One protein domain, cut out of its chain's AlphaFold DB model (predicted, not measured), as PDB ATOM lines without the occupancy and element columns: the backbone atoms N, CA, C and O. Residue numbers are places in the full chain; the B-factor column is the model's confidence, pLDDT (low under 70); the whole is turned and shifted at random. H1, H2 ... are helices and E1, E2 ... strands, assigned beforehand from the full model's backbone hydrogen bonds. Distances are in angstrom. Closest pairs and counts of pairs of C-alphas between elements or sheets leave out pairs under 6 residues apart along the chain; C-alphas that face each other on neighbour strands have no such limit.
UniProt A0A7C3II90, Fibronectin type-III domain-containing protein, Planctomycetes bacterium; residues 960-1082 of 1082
ATOM      1  N   TYR A 960      91.165 133.083  98.603       92.75
ATOM      2  CA  TYR A 960      92.062 131.945  98.347       92.75
ATOM      3  C   TYR A 960      93.262 131.874  99.303       92.75
ATOM      4  O   TYR A 960      94.066 130.947  99.224       92.75
ATOM      5  N   SER A 961      93.419 132.855 100.192       92.94
ATOM      6  CA  SER A 961      94.500 132.885 101.178       92.94
ATOM      7  C   SER A 961      94.257 131.894 102.322       92.94
ATOM      8  O   SER A 961      93.118 131.652 102.730       92.94
ATOM      9  N   ARG A 962      95.342 131.330 102.867       91.88
ATOM     10  CA  ARG A 962      95.298 130.400 104.004       91.88
ATOM     11  C   ARG A 962      95.408 131.169 105.331       91.88
ATOM     12  O   ARG A 962      96.417 131.850 105.518       91.88
ATOM     13  N   PRO A 963      94.431 131.058 106.250       92.81
ATOM     14  CA  PRO A 963      94.466 131.772 107.523       92.81
ATOM     15  C   PRO A 963      95.590 131.273 108.435       92.81
ATOM     16  O   PRO A 963      95.910 130.083 108.466       92.81
ATOM     17  N   VAL A 964      96.164 132.192 109.213       94.00
ATOM     18  CA  VAL A 964      97.107 131.866 110.288       94.00
ATOM     19  C   VAL A 964      96.287 131.497 111.523       94.00
ATOM     20  O   VAL A 964      95.635 132.342 112.120       94.00
ATOM     21  N   LEU A 965      96.268 130.217 111.892       95.25
ATOM     22  CA  LEU A 965      95.340 129.708 112.914       95.25
ATOM     23  C   LEU A 965      95.847 129.850 114.358       95.25
ATOM     24  O   LEU A 965      95.102 129.553 115.287       95.25
ATOM     25  N   ALA A 966      97.085 130.305 114.557       94.00
ATOM     26  CA  ALA A 966      97.694 130.470 115.872       94.00
ATOM     27  C   ALA A 966      98.149 131.918 116.099       94.00
ATOM     28  O   ALA A 966      98.838 132.497 115.259       94.00
ATOM     29  N   ALA A 967      97.806 132.472 117.258       92.25
ATOM     30  CA  ALA A 967      98.327 133.736 117.764       92.25
ATOM     31  C   ALA A 967      98.908 133.528 119.169       92.25
ATOM     32  O   ALA A 967      98.624 132.523 119.820       92.25
ATOM     33  N   LYS A 968      99.723 134.471 119.641       94.38
ATOM     34  CA  LYS A 968     100.289 134.428 120.991       94.38
ATOM     35  C   LYS A 968      99.960 135.693 121.758       94.38
ATOM     36  O   LYS A 968      99.972 136.779 121.177       94.38
ATOM     37  N   VAL A 969      99.693 135.553 123.051       93.94
ATOM     38  CA  VAL A 969      99.428 136.698 123.929       93.94
ATOM     39  C   VAL A 969     100.623 137.655 123.915       93.94
ATOM     40  O   VAL A 969     101.766 137.244 124.101       93.94
ATOM     41  N   GLY A 970     100.359 138.939 123.668       91.56
ATOM     42  CA  GLY A 970     101.378 139.989 123.629       91.56
ATOM     43  C   GLY A 970     102.210 140.082 122.339       91.56
ATOM     44  O   GLY A 970     102.937 141.061 122.181       91.56
ATOM     45  N   GLU A 971     102.092 139.142 121.390       95.25
ATOM     46  CA  GLU A 971     102.781 139.212 120.088       95.25
ATOM     47  C   GLU A 971     101.843 139.727 118.968       95.25
ATOM     48  O   GLU A 971     100.660 139.377 118.941       95.25
ATOM     49  N   PRO A 972     102.335 140.529 117.999       95.25
ATOM     50  CA  PRO A 972     101.526 140.965 116.861       95.25
ATOM     51  C   PRO A 972     101.099 139.799 115.958       95.25
ATOM     52  O   PRO A 972     101.931 139.118 115.358       95.25
ATOM     53  N   TYR A 973      99.793 139.629 115.778       96.06
ATOM     54  CA  TYR A 973      99.199 138.746 114.781       96.06
ATOM     55  C   TYR A 973      99.040 139.474 113.439       96.06
ATOM     56  O   TYR A 973      98.608 140.630 113.398       96.06
ATOM     57  N   LYS A 974      99.363 138.793 112.331       96.56
ATOM     58  CA  LYS A 974      99.158 139.284 110.960       96.56
ATOM     59  C   LYS A 974      98.717 138.151 110.036       96.56
ATOM     60  O   LYS A 974      99.346 137.098 109.999       96.56
ATOM     61  N   TYR A 975      97.691 138.408 109.234       96.44
ATOM     62  CA  TYR A 975      97.229 137.534 108.161       96.44
ATOM     63  C   TYR A 975      96.770 138.378 106.969       96.44
ATOM     64  O   TYR A 975      95.924 139.257 107.110       96.44
ATOM     65  N   GLN A 976      97.335 138.117 105.792       96.94
ATOM     66  CA  GLN A 976      96.964 138.802 104.559       96.94
ATOM     67  C   GLN A 976      95.824 138.053 103.866       96.94
ATOM     68  O   GLN A 976      96.046 137.033 103.210       96.94
ATOM     69  N   VAL A 977      94.606 138.577 103.981       96.31
ATOM     70  CA  VAL A 977      93.459 138.043 103.246       96.31
ATOM     71  C   VAL A 977      93.610 138.443 101.780       96.31
ATOM     72  O   VAL A 977      93.909 139.597 101.479       96.31
ATOM     73  N   SER A 978      93.459 137.489 100.863       94.88
ATOM     74  CA  SER A 978      93.574 137.722  99.420       94.88
ATOM     75  C   SER A 978      92.378 137.139  98.684       94.88
ATOM     76  O   SER A 978      91.960 136.013  98.957       94.88
ATOM     77  N   ALA A 979      91.846 137.913  97.739       95.69
ATOM     78  CA  ALA A 979      90.745 137.506  96.880       95.69
ATOM     79  C   ALA A 979      91.049 137.808  95.409       95.69
ATOM     80  O   ALA A 979      91.785 138.753  95.108       95.69
ATOM     81  N   ASN A 980      90.515 136.994  94.493       95.75
ATOM     82  CA  ASN A 980      90.655 137.248  93.057       95.75
ATOM     83  C   ASN A 980      89.815 138.465  92.630       95.75
ATOM     84  O   ASN A 980      88.854 138.854  93.299       95.75
ATOM     85  N   ARG A 981      90.202 139.082  91.512       94.81
ATOM     86  CA  ARG A 981      89.546 140.266  90.944       94.81
ATOM     87  C   ARG A 981      89.849 140.413  89.457       94.81
ATOM     88  O   ARG A 981      90.887 139.943  89.000       94.81
ATOM     89  N   SER A 982      89.002 141.125  88.720       93.81
ATOM     90  CA  SER A 982      89.315 141.587  87.364       93.81
ATOM     91  C   SER A 982      90.139 142.877  87.410       93.81
ATOM     92  O   SER A 982      89.832 143.796  88.170       93.81
ATOM     93  N   LEU A 983      91.104 143.024  86.503       90.56
ATOM     94  CA  LEU A 983      91.753 144.306  86.193       90.56
ATOM     95  C   LEU A 983      90.865 145.213  85.327       90.56
ATOM     96  O   LEU A 983      91.353 146.139  84.690       90.56
ATOM     97  N   GLY A 984      89.557 144.957  85.313       89.19
ATOM     98  CA  GLY A 984      88.629 145.655  84.443       89.19
ATOM     99  C   GLY A 984      88.791 145.269  82.974       89.19
ATOM    100  O   GLY A 984      89.141 144.126  82.668       89.19
ATOM    101  N   ASP A 985      88.504 146.222  82.093       90.25
ATOM    102  CA  ASP A 985      88.456 146.028  80.646       90.25
ATOM    103  C   ASP A 985      89.331 147.047  79.905       90.25
ATOM    104  O   ASP A 985      89.358 148.230  80.273       90.25
ATOM    105  N   LEU A 986      90.043 146.593  78.868       89.88
ATOM    106  CA  LEU A 986      90.887 147.454  78.037       89.88
ATOM    107  C   LEU A 986      89.982 148.243  77.099       89.88
ATOM    108  O   LEU A 986      89.540 147.728  76.084       89.88
ATOM    109  N   THR A 987      89.708 149.499  77.424       91.25
ATOM    110  CA  THR A 987      88.702 150.278  76.705       91.25
ATOM    111  C   THR A 987      89.179 151.694  76.431       91.25
ATOM    112  O   THR A 987      90.032 152.253  77.127       91.25
ATOM    113  N   ALA A 988      88.641 152.272  75.370       91.00
ATOM    114  CA  ALA A 988      88.690 153.690  75.099       91.00
ATOM    115  C   ALA A 988      87.554 154.386  75.863       91.00
ATOM    116  O   ALA A 988      86.446 153.855  75.965       91.00
ATOM    117  N   ARG A 989      87.809 155.590  76.382       90.25
ATOM    118  CA  ARG A 989      86.800 156.460  77.003       90.25
ATOM    119  C   ARG A 989      86.959 157.905  76.562       90.25
ATOM    120  O   ARG A 989      88.073 158.367  76.304       90.25
ATOM    121  N   SER A 990      85.843 158.626  76.529       86.19
ATOM    122  CA  SER A 990      85.839 160.072  76.327       86.19
ATOM    123  C   SER A 990      86.285 160.780  77.607       86.19
ATOM    124  O   SER A 990      85.754 160.541  78.692       86.19
ATOM    125  N   GLN A 991      87.237 161.699  77.480       79.19
ATOM    126  CA  GLN A 991      87.680 162.602  78.534       79.19
ATOM    127  C   GLN A 991      87.685 164.034  77.986       79.19
ATOM    128  O   GLN A 991      88.640 164.481  77.352       79.19
ATOM    129  N   GLY A 992      86.582 164.755  78.216       78.94
ATOM    130  CA  GLY A 992      86.334 166.029  77.540       78.94
ATOM    131  C   GLY A 992      86.216 165.810  76.030       78.94
ATOM    132  O   GLY A 992      85.450 164.955  75.593       78.94
ATOM    133  N   GLU A 993      87.002 166.549  75.248       67.06
ATOM    134  CA  GLU A 993      87.075 166.401  73.785       67.06
ATOM    135  C   GLU A 993      88.120 165.375  73.318       67.06
ATOM    136  O   GLU A 993      88.257 165.119  72.123       67.06
ATOM    137  N   SER A 994      88.885 164.789  74.243       73.00
ATOM    138  CA  SER A 994      89.939 163.819  73.936       73.00
ATOM    139  C   SER A 994      89.498 162.390  74.239       73.00
ATOM    140  O   SER A 994      88.709 162.144  75.149       73.00
ATOM    141  N   GLN A 995      90.055 161.429  73.504       84.44
ATOM    142  CA  GLN A 995      89.929 160.008  73.811       84.44
ATOM    143  C   GLN A 995      91.147 159.543  74.609       84.44
ATOM    144  O   GLN A 995      92.288 159.852  74.261       84.44
ATOM    145  N   VAL A 996      90.904 158.760  75.655       88.81
ATOM    146  CA  VAL A 996      91.945 158.065  76.414       88.81
ATOM    147  C   VAL A 996      91.709 156.565  76.379       88.81
ATOM    148  O   VAL A 996      90.573 156.110  76.457       88.81
ATOM    149  N   ASN A 997      92.792 155.796  76.305       88.38
ATOM    150  CA  ASN A 997      92.740 154.338  76.339       88.38
ATOM    151  C   ASN A 997      93.378 153.838  77.636       88.38
ATOM    152  O   ASN A 997      94.331 154.444  78.134       88.38
ATOM    153  N   GLY A 998      92.877 152.732  78.173       89.81
ATOM    154  CA  GLY A 998      93.447 152.072  79.340       89.81
ATOM    155  C   GLY A 998      92.542 150.970  79.868       89.81
ATOM    156  O   GLY A 998      91.489 150.682  79.310       89.81
ATOM    157  N   TYR A 999      92.959 150.365  80.969       89.31
ATOM    158  CA  TYR A 999      92.129 149.463  81.752       89.31
ATOM    159  C   TYR A 999      91.225 150.260  82.679       89.31
ATOM    160  O   TYR A 999      91.704 150.995  83.550       89.31
ATOM    161  N   PHE A1000      89.921 150.098  82.494       88.88
ATOM    162  CA  PHE A1000      88.901 150.753  83.296       88.88
ATOM    163  C   PHE A1000      88.018 149.743  84.016       88.88
ATOM    164  O   PHE A1000      87.957 148.582  83.636       88.88
ATOM    165  N   ASP A1001      87.306 150.201  85.047       87.62
ATOM    166  CA  ASP A1001      86.478 149.355  85.916       87.62
ATOM    167  C   ASP A1001      87.303 148.271  86.637       87.62
ATOM    168  O   ASP A1001      86.830 147.159  86.876       87.62
ATOM    169  N   VAL A1002      88.549 148.614  86.997       90.62
ATOM    170  CA  VAL A1002      89.441 147.782  87.819       90.62
ATOM    171  C   VAL A1002      88.744 147.461  89.139       90.62
ATOM    172  O   VAL A1002      88.428 148.356  89.927       90.62
ATOM    173  N   GLU A1003      88.519 146.177  89.397       93.00
ATOM    174  CA  GLU A1003      87.811 145.734  90.590       93.00
ATOM    175  C   GLU A1003      88.715 145.880  91.829       93.00
ATOM    176  O   GLU A1003      89.917 145.585  91.818       93.00
ATOM    177  N   LYS A1004      88.136 146.359  92.932       91.69
ATOM    178  CA  LYS A1004      88.834 146.565  94.208       91.69
ATOM    179  C   LYS A1004      88.066 145.821  95.301       91.69
ATOM    180  O   LYS A1004      87.056 146.348  95.767       91.69
ATOM    181  N   PRO A1005      88.480 144.590  95.660       95.56
ATOM    182  CA  PRO A1005      87.875 143.862  96.766       95.56
ATOM    183  C   PRO A1005      87.920 144.692  98.047       95.56
ATOM    184  O   PRO A1005      88.961 145.247  98.390       95.56
ATOM    185  N   LYS A1006      86.783 144.769  98.734       97.25
ATOM    186  CA  LYS A1006      86.635 145.397 100.045       97.25
ATOM    187  C   LYS A1006      86.507 144.317 101.097       97.25
ATOM    188  O   LYS A1006      85.590 143.496 101.026       97.25
ATOM    189  N   PHE A1007      87.427 144.311 102.048       98.12
ATOM    190  CA  PHE A1007      87.497 143.298 103.089       98.12
ATOM    191  C   PHE A1007      86.850 143.790 104.383       98.12
ATOM    192  O   PHE A1007      87.030 144.935 104.783       98.12
ATOM    193  N   ALA A1008      86.107 142.921 105.065       97.81
ATOM    194  CA  ALA A1008      85.485 143.255 106.342       97.81
ATOM    195  C   ALA A1008      85.574 142.094 107.335       97.81
ATOM    196  O   ALA A1008      85.400 140.929 106.970       97.81
ATOM    197  N   LEU A1009      85.815 142.431 108.603       97.19
ATOM    198  CA  LEU A1009      85.779 141.506 109.725       97.19
ATOM    199  C   LEU A1009      84.336 141.461 110.229       97.19
ATOM    200  O   LEU A1009      83.901 142.351 110.953       97.19
ATOM    201  N   ALA A1010      83.584 140.450 109.798       96.50
ATOM    202  CA  ALA A1010      82.186 140.283 110.183       96.50
ATOM    203  C   ALA A1010      82.042 139.736 111.614       96.50
ATOM    204  O   ALA A1010      81.071 140.042 112.298       96.50
ATOM    205  N   GLN A1011      83.015 138.941 112.068       97.19
ATOM    206  CA  GLN A1011      83.087 138.396 113.425       97.19
ATOM    207  C   GLN A1011      84.555 138.212 113.814       97.19
ATOM    208  O   GLN A1011      85.347 137.727 113.007       97.19
ATOM    209  N   GLY A1012      84.923 138.584 115.037       94.00
ATOM    210  CA  GLY A1012      86.270 138.402 115.574       94.00
ATOM    211  C   GLY A1012      86.413 138.990 116.983       94.00
ATOM    212  O   GLY A1012      85.509 139.688 117.449       94.00
ATOM    213  N   PRO A1013      87.525 138.707 117.681       92.94
ATOM    214  CA  PRO A1013      87.793 139.267 119.002       92.94
ATOM    215  C   PRO A1013      88.116 140.768 118.912       92.94
ATOM    216  O   PRO A1013      88.628 141.238 117.899       92.94
ATOM    217  N   ALA A1014      87.858 141.526 119.983       92.50
ATOM    218  CA  ALA A1014      87.943 142.995 119.980       92.50
ATOM    219  C   ALA A1014      89.332 143.562 119.622       92.50
ATOM    220  O   ALA A1014      89.440 144.678 119.112       92.50
ATOM    221  N   TRP A1015      90.396 142.799 119.878       94.00
ATOM    222  CA  TRP A1015      91.771 143.186 119.563       94.00
ATOM    223  C   TRP A1015      92.125 143.034 118.070       94.00
ATOM    224  O   TRP A1015      93.156 143.549 117.638       94.00
ATOM    225  N   LEU A1016      91.292 142.348 117.278       96.62
ATOM    226  CA  LEU A1016      91.535 142.041 115.869       96.62
ATOM    227  C   LEU A1016      90.840 143.053 114.951       96.62
ATOM    228  O   LEU A1016      89.666 143.373 115.129       96.62
ATOM    229  N   LYS A1017      91.554 143.542 113.935       97.25
ATOM    230  CA  LYS A1017      91.036 144.485 112.933       97.25
ATOM    231  C   LYS A1017      91.473 144.069 111.538       97.25
ATOM    232  O   LYS A1017      92.526 143.458 111.380       97.25
ATOM    233  N   ILE A1018      90.685 144.432 110.530       97.88
ATOM    234  CA  ILE A1018      91.052 144.267 109.122       97.88
ATOM    235  C   ILE A1018      91.137 145.628 108.441       97.88
ATOM    236  O   ILE A1018      90.301 146.499 108.683       97.88
ATOM    237  N   ASP A1019      92.141 145.803 107.594       97.81
ATOM    238  CA  ASP A1019      92.198 146.923 106.665       97.81
ATOM    239  C   ASP A1019      91.300 146.640 105.448       97.81
ATOM    240  O   ASP A1019      91.470 145.623 104.771       97.81
ATOM    241  N   GLU A1020      90.337 147.526 105.176       97.31
ATOM    242  CA  GLU A1020      89.312 147.308 104.143       97.31
ATOM    243  C   GLU A1020      89.904 147.184 102.733       97.31
ATOM    244  O   GLU A1020      89.413 146.388 101.935       97.31
ATOM    245  N   ALA A1021      90.946 147.956 102.414       94.12
ATOM    246  CA  ALA A1021      91.479 148.059 101.056       94.12
ATOM    247  C   ALA A1021      92.524 146.982 100.747       94.12
ATOM    248  O   ALA A1021      92.606 146.486  99.624       94.12
ATOM    249  N   THR A1022      93.347 146.643 101.735       94.62
ATOM    250  CA  THR A1022      94.454 145.702 101.577       94.62
ATOM    251  C   THR A1022      94.080 144.296 102.009       94.62
ATOM    252  O   THR A1022      94.684 143.361 101.504       94.62
ATOM    253  N   GLY A1023      93.117 144.118 102.919       96.62
ATOM    254  CA  GLY A1023      92.781 142.818 103.507       96.62
ATOM    255  C   GLY A1023      93.743 142.364 104.609       96.62
ATOM    256  O   GLY A1023      93.699 141.203 105.018       96.62
ATOM    257  N   LEU A1024      94.622 143.246 105.100       97.62
ATOM    258  CA  LEU A1024      95.526 142.926 106.202       97.62
ATOM    259  C   LEU A1024      94.739 142.809 107.512       97.62
ATOM    260  O   LEU A1024      94.314 143.803 108.100       97.62
ATOM    261  N   LEU A1025      94.578 141.578 107.985       97.12
ATOM    262  CA  LEU A1025      94.015 141.254 109.286       97.12
ATOM    263  C   LEU A1025      95.137 141.283 110.331       97.12
ATOM    264  O   LEU A1025      96.119 140.549 110.206       97.12
ATOM    265  N   SER A1026      95.028 142.134 111.351       97.19
ATOM    266  CA  SER A1026      96.082 142.312 112.356       97.19
ATOM    267  C   SER A1026      95.561 142.733 113.731       97.19
ATOM    268  O   SER A1026      94.447 143.240 113.864       97.19
ATOM    269  N   GLY A1027      96.366 142.494 114.766       95.94
ATOM    270  CA  GLY A1027      96.058 142.852 116.152       95.94
ATOM    271  C   GLY A1027      97.010 142.180 117.142       95.94
ATOM    272  O   GLY A1027      97.829 141.361 116.733       95.94
ATOM    273  N   THR A1028      96.904 142.504 118.430       96.06
ATOM    274  CA  THR A1028      97.709 141.875 119.493       96.06
ATOM    275  C   THR A1028      96.771 141.276 120.539       96.06
ATOM    276  O   THR A1028      96.051 142.044 121.179       96.06
ATOM    277  N   PRO A1029      96.751 139.945 120.723       93.94
ATOM    278  CA  PRO A1029      95.917 139.316 121.736       93.94
ATOM    279  C   PRO A1029      96.364 139.680 123.155       93.94
ATOM    280  O   PRO A1029      97.560 139.718 123.450       93.94
ATOM    281  N   ASP A1030      95.399 139.887 124.041       91.50
ATOM    282  CA  ASP A1030      95.577 140.246 125.453       91.50
ATOM    283  C   ASP A1030      95.328 139.074 126.422       91.50
ATOM    284  O   ASP A1030      95.774 139.122 127.568       91.50
ATOM    285  N   ALA A1031      94.674 138.003 125.963       91.00
ATOM    286  CA  ALA A1031      94.408 136.794 126.739       91.00
ATOM    287  C   ALA A1031      94.399 135.523 125.861       91.00
ATOM    288  O   ALA A1031      94.053 135.601 124.677       91.00
ATOM    289  N   PRO A1032      94.750 134.346 126.417       92.25
ATOM    290  CA  PRO A1032      94.673 133.077 125.698       92.25
ATOM    291  C   PRO A1032      93.213 132.637 125.508       92.25
ATOM    292  O   PRO A1032      92.340 132.957 126.316       92.25
ATOM    293  N   GLY A1033      92.933 131.864 124.457       92.62
ATOM    294  CA  GLY A1033      91.580 131.384 124.167       92.62
ATOM    295  C   GLY A1033      91.345 131.007 122.707       92.62
ATOM    296  O   GLY A1033      92.237 131.106 121.867       92.62
ATOM    297  N   LYS A1034      90.121 130.568 122.398       93.75
ATOM    298  CA  LYS A1034      89.668 130.315 121.022       93.75
ATOM    299  C   LYS A1034      88.737 131.430 120.576       93.75
ATOM    300  O   LYS A1034      87.803 131.762 121.301       93.75
ATOM    301  N   ALA A1035      88.967 131.971 119.386       92.44
ATOM    302  CA  ALA A1035      88.107 132.985 118.793       92.44
ATOM    303  C   ALA A1035      87.657 132.553 117.397       92.44
ATOM    304  O   ALA A1035      88.477 132.202 116.550       92.44
ATOM    305  N   GLU A1036      86.351 132.587 117.145       96.62
ATOM    306  CA  GLU A1036      85.824 132.454 115.791       96.62
ATOM    307  C   GLU A1036      86.035 133.754 115.022       96.62
ATOM    308  O   GLU A1036      85.710 134.842 115.505       96.62
ATOM    309  N   VAL A1037      86.577 133.626 113.817       97.06
ATOM    310  CA  VAL A1037      86.850 134.740 112.921       97.06
ATOM    311  C   VAL A1037      86.108 134.509 111.613       97.06
ATOM    312  O   VAL A1037      86.246 133.462 110.976       97.06
ATOM    313  N   VAL A1038      85.329 135.506 111.201       97.62
ATOM    314  CA  VAL A1038      84.626 135.529 109.919       97.62
ATOM    315  C   VAL A1038      85.065 136.766 109.157       97.62
ATOM    316  O   VAL A1038      84.792 137.895 109.567       97.62
ATOM    317  N   VAL A1039      85.733 136.547 108.030       97.31
ATOM    318  CA  VAL A1039      86.137 137.604 107.102       97.31
ATOM    319  C   VAL A1039      85.286 137.520 105.848       97.31
ATOM    320  O   VAL A1039      84.988 136.433 105.358       97.31
ATOM    321  N   THR A1040      84.917 138.675 105.309       97.75
ATOM    322  CA  THR A1040      84.225 138.781 104.026       97.75
ATOM    323  C   THR A1040      85.027 139.616 103.038       97.75
ATOM    324  O   THR A1040      85.776 140.504 103.441       97.75
ATOM    325  N   ALA A1041      84.871 139.321 101.749       97.75
ATOM    326  CA  ALA A1041      85.390 140.122 100.648       97.75
ATOM    327  C   ALA A1041      84.241 140.434  99.688       97.75
ATOM    328  O   ALA A1041      83.596 139.518  99.181       97.75
ATOM    329  N   ALA A1042      83.979 141.712  99.444       97.75
ATOM    330  CA  ALA A1042      82.941 142.178  98.534       97.75
ATOM    331  C   ALA A1042      83.556 142.917  97.345       97.75
ATOM    332  O   ALA A1042      84.478 143.711  97.521       97.75
ATOM    333  N   ILE A1043      83.025 142.701  96.144       97.12
ATOM    334  CA  ILE A1043      83.351 143.527  94.976       97.12
ATOM    335  C   ILE A1043      82.070 144.210  94.511       97.12
ATOM    336  O   ILE A1043      81.092 143.546  94.172       97.12
ATOM    337  N   ASP A1044      82.103 145.536  94.465       93.25
ATOM    338  CA  ASP A1044      81.087 146.380  93.845       93.25
ATOM    339  C   ASP A1044      81.693 147.037  92.599       93.25
ATOM    340  O   ASP A1044      82.857 147.447  92.610       93.25
ATOM    341  N   ARG A1045      80.919 147.137  91.517       89.81
ATOM    342  CA  ARG A1045      81.360 147.715  90.241       89.81
ATOM    343  C   ARG A1045      80.409 148.814  89.791       89.81
ATOM    344  O   ARG A1045      79.195 148.673  89.922       89.81
ATOM    345  N   GLN A1046      80.960 149.878  89.216       89.00
ATOM    346  CA  GLN A1046      80.166 150.883  88.519       89.00
ATOM    347  C   GLN A1046      79.778 150.391  87.122       89.00
ATOM    348  O   GLN A1046      80.622 149.947  86.350       89.00
ATOM    349  N   VAL A1047      78.496 150.484  86.794       88.31
ATOM    350  CA  VAL A1047      77.939 150.157  85.482       88.31
ATOM    351  C   VAL A1047      77.403 151.439  84.870       88.31
ATOM    352  O   VAL A1047      76.589 152.138  85.474       88.31
ATOM    353  N   ARG A1048      77.884 151.757  83.671       90.12
ATOM    354  CA  ARG A1048      77.500 152.960  82.931       90.12
ATOM    355  C   ARG A1048      76.388 152.617  81.955       90.12
ATOM    356  O   ARG A1048      76.513 151.668  81.189       90.12
ATOM    357  N   GLN A1049      75.330 153.415  81.954       91.25
ATOM    358  CA  GLN A1049      74.326 153.381  80.903       91.25
ATOM    359  C   GLN A1049      74.718 154.394  79.833       91.25
ATOM    360  O   GLN A1049      74.905 155.573  80.136       91.25
ATOM    361  N   LEU A1050      74.861 153.940  78.594       91.44
ATOM    362  CA  LEU A1050      75.369 154.748  77.490       91.44
ATOM    363  C   LEU A1050      74.240 155.127  76.522       91.44
ATOM    364  O   LEU A1050      73.269 154.387  76.367       91.44
ATOM    365  N   ASP A1051      74.361 156.289  75.883       92.25
ATOM    366  CA  ASP A1051      73.430 156.741  74.847       92.25
ATOM    367  C   ASP A1051      73.695 155.997  73.535       92.25
ATOM    368  O   ASP A1051      74.627 156.320  72.794       92.25
ATOM    369  N   GLU A1052      72.845 155.019  73.231       91.12
ATOM    370  CA  GLU A1052      72.946 154.192  72.027       91.12
ATOM    371  C   GLU A1052      73.015 155.028  70.740       91.12
ATOM    372  O   GLU A1052      73.780 154.719  69.830       91.12
ATOM    373  N   LYS A1053      72.288 156.154  70.675       91.94
ATOM    374  CA  LYS A1053      72.289 157.029  69.490       91.94
ATOM    375  C   LYS A1053      73.641 157.697  69.256       91.94
ATOM    376  O   LYS A1053      73.978 157.987  68.112       91.94
ATOM    377  N   ALA A1054      74.394 157.967  70.320       91.62
ATOM    378  CA  ALA A1054      75.747 158.503  70.220       91.62
ATOM    379  C   ALA A1054      76.751 157.388  69.892       91.62
ATOM    380  O   ALA A1054      77.605 157.569  69.019       91.62
ATOM    381  N   LEU A1055      76.602 156.224  70.535       89.75
ATOM    382  CA  LEU A1055      77.516 155.088  70.397       89.75
ATOM    383  C   LEU A1055      77.611 154.562  68.975       89.75
ATOM    384  O   LEU A1055      78.713 154.302  68.500       89.75
ATOM    385  N   VAL A1056      76.482 154.456  68.272       91.94
ATOM    386  CA  VAL A1056      76.485 153.987  66.881       91.94
ATOM    387  C   VAL A1056      77.290 154.907  65.953       91.94
ATOM    388  O   VAL A1056      77.701 154.480  64.881       91.94
ATOM    389  N   TRP A1057      77.558 156.154  66.346       93.12
ATOM    390  CA  TRP A1057      78.417 157.102  65.621       93.12
ATOM    391  C   TRP A1057      79.808 157.253  66.246       93.12
ATOM    392  O   TRP A1057      80.471 158.273  66.057       93.12
ATOM    393  N   GLY A1058      80.231 156.255  67.020       91.06
ATOM    394  CA  GLY A1058      81.523 156.214  67.684       91.06
ATOM    395  C   GLY A1058      81.732 157.324  68.706       91.06
ATOM    396  O   GLY A1058      82.853 157.794  68.887       91.06
ATOM    397  N   ARG A1059      80.662 157.773  69.373       91.12
ATOM    398  CA  ARG A1059      80.725 158.769  70.449       91.12
ATOM    399  C   ARG A1059      80.235 158.172  71.755       91.12
ATOM    400  O   ARG A1059      79.179 157.553  71.804       91.12
ATOM    401  N   GLU A1060      80.955 158.428  72.838       90.62
ATOM    402  CA  GLU A1060      80.511 158.048  74.176       90.62
ATOM    403  C   GLU A1060      79.741 159.199  74.827       90.62
ATOM    404  O   GLU A1060      80.241 160.318  74.943       90.62
ATOM    405  N   LYS A1061      78.530 158.899  75.297       91.50
ATOM    406  CA  LYS A1061      77.758 159.769  76.184       91.50
ATOM    407  C   LYS A1061      77.136 158.918  77.283       91.50
ATOM    408  O   LYS A1061      76.338 158.026  77.007       91.50
ATOM    409  N   VAL A1062      77.514 159.196  78.527       92.19
ATOM    410  CA  VAL A1062      77.015 158.488  79.711       92.19
ATOM    411  C   VAL A1062      75.698 159.126  80.153       92.19
ATOM    412  O   VAL A1062      75.650 160.321  80.428       92.19
ATOM    413  N   LEU A1063      74.629 158.334  80.205       93.50
ATOM    414  CA  LEU A1063      73.301 158.758  80.660       93.50
ATOM    415  C   LEU A1063      73.159 158.640  82.177       93.50
ATOM    416  O   LEU A1063      72.598 159.520  82.824       93.50
ATOM    417  N   SER A1064      73.660 157.546  82.743       93.69
ATOM    418  CA  SER A1064      73.627 157.287  84.179       93.69
ATOM    419  C   SER A1064      74.768 156.351  84.576       93.69
ATOM    420  O   SER A1064      75.392 155.697  83.736       93.69
ATOM    421  N   THR A1065      75.081 156.308  85.868       93.31
ATOM    422  CA  THR A1065      76.008 155.329  86.443       93.31
ATOM    423  C   THR A1065      75.355 154.721  87.674       93.31
ATOM    424  O   THR A1065      74.904 155.447  88.558       93.31
ATOM    425  N   ALA A1066      75.302 153.395  87.727       93.06
ATOM    426  CA  ALA A1066      74.800 152.629  88.860       93.06
ATOM    427  C   ALA A1066      75.937 151.817  89.489       93.06
ATOM    428  O   ALA A1066      76.927 151.522  88.828       93.06
ATOM    429  N   THR A1067      75.803 151.441  90.759       93.12
ATOM    430  CA  THR A1067      76.725 150.493  91.404       93.12
ATOM    431  C   THR A1067      76.027 149.151  91.559       93.12
ATOM    432  O   THR A1067      74.911 149.091  92.068       93.12
ATOM    433  N   THR A1068      76.681 148.078  91.125       92.81
ATOM    434  CA  THR A1068      76.168 146.706  91.206       92.81
ATOM    435  C   THR A1068      77.151 145.820  91.962       92.81
ATOM    436  O   THR A1068      78.350 145.855  91.670       92.81
ATOM    437  N   ARG A1069      76.646 144.988  92.877       94.38
ATOM    438  CA  ARG A1069      77.431 143.951  93.561       94.38
ATOM    439  C   ARG A1069      77.839 142.880  92.551       94.38
ATOM    440  O   ARG A1069      76.977 142.238  91.962       94.38
ATOM    441  N   VAL A1070      79.144 142.694  92.363       93.94
ATOM    442  CA  VAL A1070      79.708 141.600  91.556       93.94
ATOM    443  C   VAL A1070      79.625 140.291  92.338       93.94
ATOM    444  O   VAL A1070      79.190 139.281  91.800       93.94
ATOM    445  N   GLY A1071      79.982 140.324  93.625       95.44
ATOM    446  CA  GLY A1071      79.887 139.157  94.496       95.44
ATOM    447  C   GLY A1071      80.339 139.423  95.931       95.44
ATOM    448  O   GLY A1071      80.859 140.497  96.253       95.44
ATOM    449  N   LEU A1072      80.137 138.422  96.788       95.88
ATOM    450  CA  LEU A1072      80.548 138.392  98.191       95.88
ATOM    451  C   LEU A1072      81.125 137.007  98.505       95.88
ATOM    452  O   LEU A1072      80.439 136.009  98.322       95.88
ATOM    453  N   ALA A1073      82.349 136.958  99.022       95.25
ATOM    454  CA  ALA A1073      82.959 135.747  99.566       95.25
ATOM    455  C   ALA A1073      83.065 135.838 101.085       95.25
ATOM    456  O   ALA A1073      83.272 136.922 101.631       95.25
ATOM    457  N   THR A1074      82.973 134.689 101.756       94.94
ATOM    458  CA  THR A1074      83.121 134.568 103.211       94.94
ATOM    459  C   THR A1074      84.140 133.483 103.537       94.94
ATOM    460  O   THR A1074      84.069 132.389 102.990       94.94
ATOM    461  N   GLN A1075      85.064 133.764 104.454       93.94
ATOM    462  CA  GLN A1075      85.992 132.788 105.020       93.94
ATOM    463  C   GLN A1075      85.791 132.734 106.535       93.94
ATOM    464  O   GLN A1075      85.849 133.762 107.209       93.94
ATOM    465  N   LYS A1076      85.560 131.530 107.065       94.94
ATOM    466  CA  LYS A1076      85.401 131.272 108.502       94.94
ATOM    467  C   LYS A1076      86.558 130.416 108.998       94.94
ATOM    468  O   LYS A1076      86.902 129.431 108.350       94.94
ATOM    469  N   PHE A1077      87.144 130.775 110.132       94.88
ATOM    470  CA  PHE A1077      88.176 129.972 110.785       94.88
ATOM    471  C   PHE A1077      88.210 130.231 112.292       94.88
ATOM    472  O   PHE A1077      87.709 131.243 112.778       94.88
ATOM    473  N   THR A1078      88.812 129.309 113.039       96.31
ATOM    474  CA  THR A1078      89.018 129.451 114.484       96.31
ATOM    475  C   THR A1078      90.480 129.769 114.754       96.31
ATOM    476  O   THR A1078      91.366 129.030 114.330       96.31
ATOM    477  N   LEU A1079      90.722 130.862 115.468       94.12
ATOM    478  CA  LEU A1079      92.039 131.269 115.930       94.12
ATOM    479  C   LEU A1079      92.288 130.716 117.339       94.12
ATOM    480  O   LEU A1079      91.489 130.961 118.245       94.12
ATOM    481  N   GLU A1080      93.396 130.003 117.537       95.06
ATOM    482  CA  GLU A1080      93.898 129.628 118.862       95.06
ATOM    483  C   GLU A1080      94.937 130.647 119.343       95.06
ATOM    484  O   GLU A1080      96.009 130.782 118.750       95.06
ATOM    485  N   VAL A1081      94.638 131.346 120.435       91.50
ATOM    486  CA  VAL A1081      95.565 132.249 121.121       91.50
ATOM    487  C   VAL A1081      96.217 131.504 122.283       91.50
ATOM    488  O   VAL A1081      95.505 130.997 123.155       91.50
ATOM    489  N   ARG A1082      97.551 131.434 122.287       88.44
ATOM    490  CA  ARG A1082      98.348 130.748 123.314       88.44
ATOM    491  C   ARG A1082      99.174 131.693 124.168       88.44
ATOM    492  O   ARG A1082      99.647 132.720 123.631       88.44
TER     493      ARG A1082
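This is residues 960 to 1082 of the 1082 residues of the protein "Fibronectin type-III domain-containing protein" of Planctomycetes bacterium (UniProt A0A7C3II90). A long ribbon of two antiparallel strands, E7 and E8, runs along most of a rod, with the short strand E4 added at one edge and the small sheet of E1, E6 and E5 beside E4 in one half of the length. In the other half the rod is forked: the hairpin E2 and E3 makes one prong, apart from the ribbon, and the ribbon's far end with the short helix H1 makes the other. The printed part has 123 residues, with eight named strands and one named helix in the order E1 E2 E3 E4 E5 E6 E7 H1 E8; its class is mostly strand. The sheets E1 - E6 - E5, E4 - E7 - E8 and E2 - E3 are all antiparallel. The whole is only just extended, close to loose, with a radius of gyration of the C-alphas of 20.7 A and spans of 67 by 21 by 21 A.

Residues 960 to 972 hold no named element. E1 is residues 973 to 976, beginning at C-alpha 973 (99.199, 138.746, 114.781). E2 is residues 985 to 991, 16.7 A long, and E3 residues 994 to 1000, 16.1 A. E4 is residues 1006 to 1011, 15.5 A, E5 residues 1016 to 1018 and E6 residues 1024 to 1027. E7, residues 1033 to 1050, is 54.7 A long and ends at C-alpha 1050 (75.369, 154.748, 77.490). H1 is residues 1052 to 1055. E8, residues 1062 to 1081, is 52.4 A long, bends by 57 degrees at residue 1078 and ends at C-alpha 1081 (95.565, 132.249, 121.121).

E7 is the inner strand of the sheet E4 - E7 - E8, which is twisted, with C-alphas up to 4.5 A off its best plane. E7 and E8 are antiparallel at 169 degrees; N 1041 and O 1073 are 2.9 A apart, within hydrogen-bond range. E4 and E7 stand at 147 degrees, with N 1008 and O 1040 at 2.9 A. The closest C-alphas of E4 and E5 are those of Leu 1009 and Ile 1018, 6.0 A apart. E5 and E6 form a hairpin, with N 1026 and O 1017 at 2.8 A. E1 and E6 have N 975 and O 1025 at 2.8 A. Residues 966 to 967 pair with residues 1080 to 1081 of E8, parallel. The hairpin E2 and E3 has N 989 and O 996 at 2.8 A, and both strands are apart from E7, E8 and H1. H1 is too short for an O i to N i+4 pair; its 1 O i to N i+3 pair is within range.

The two C-alphas farthest apart are those of Pro 1032 and Trp 1057, 66.7 A. The printed part has no cut and no long link. Its mean pLDDT is 92.9, and residue 993 is under 70.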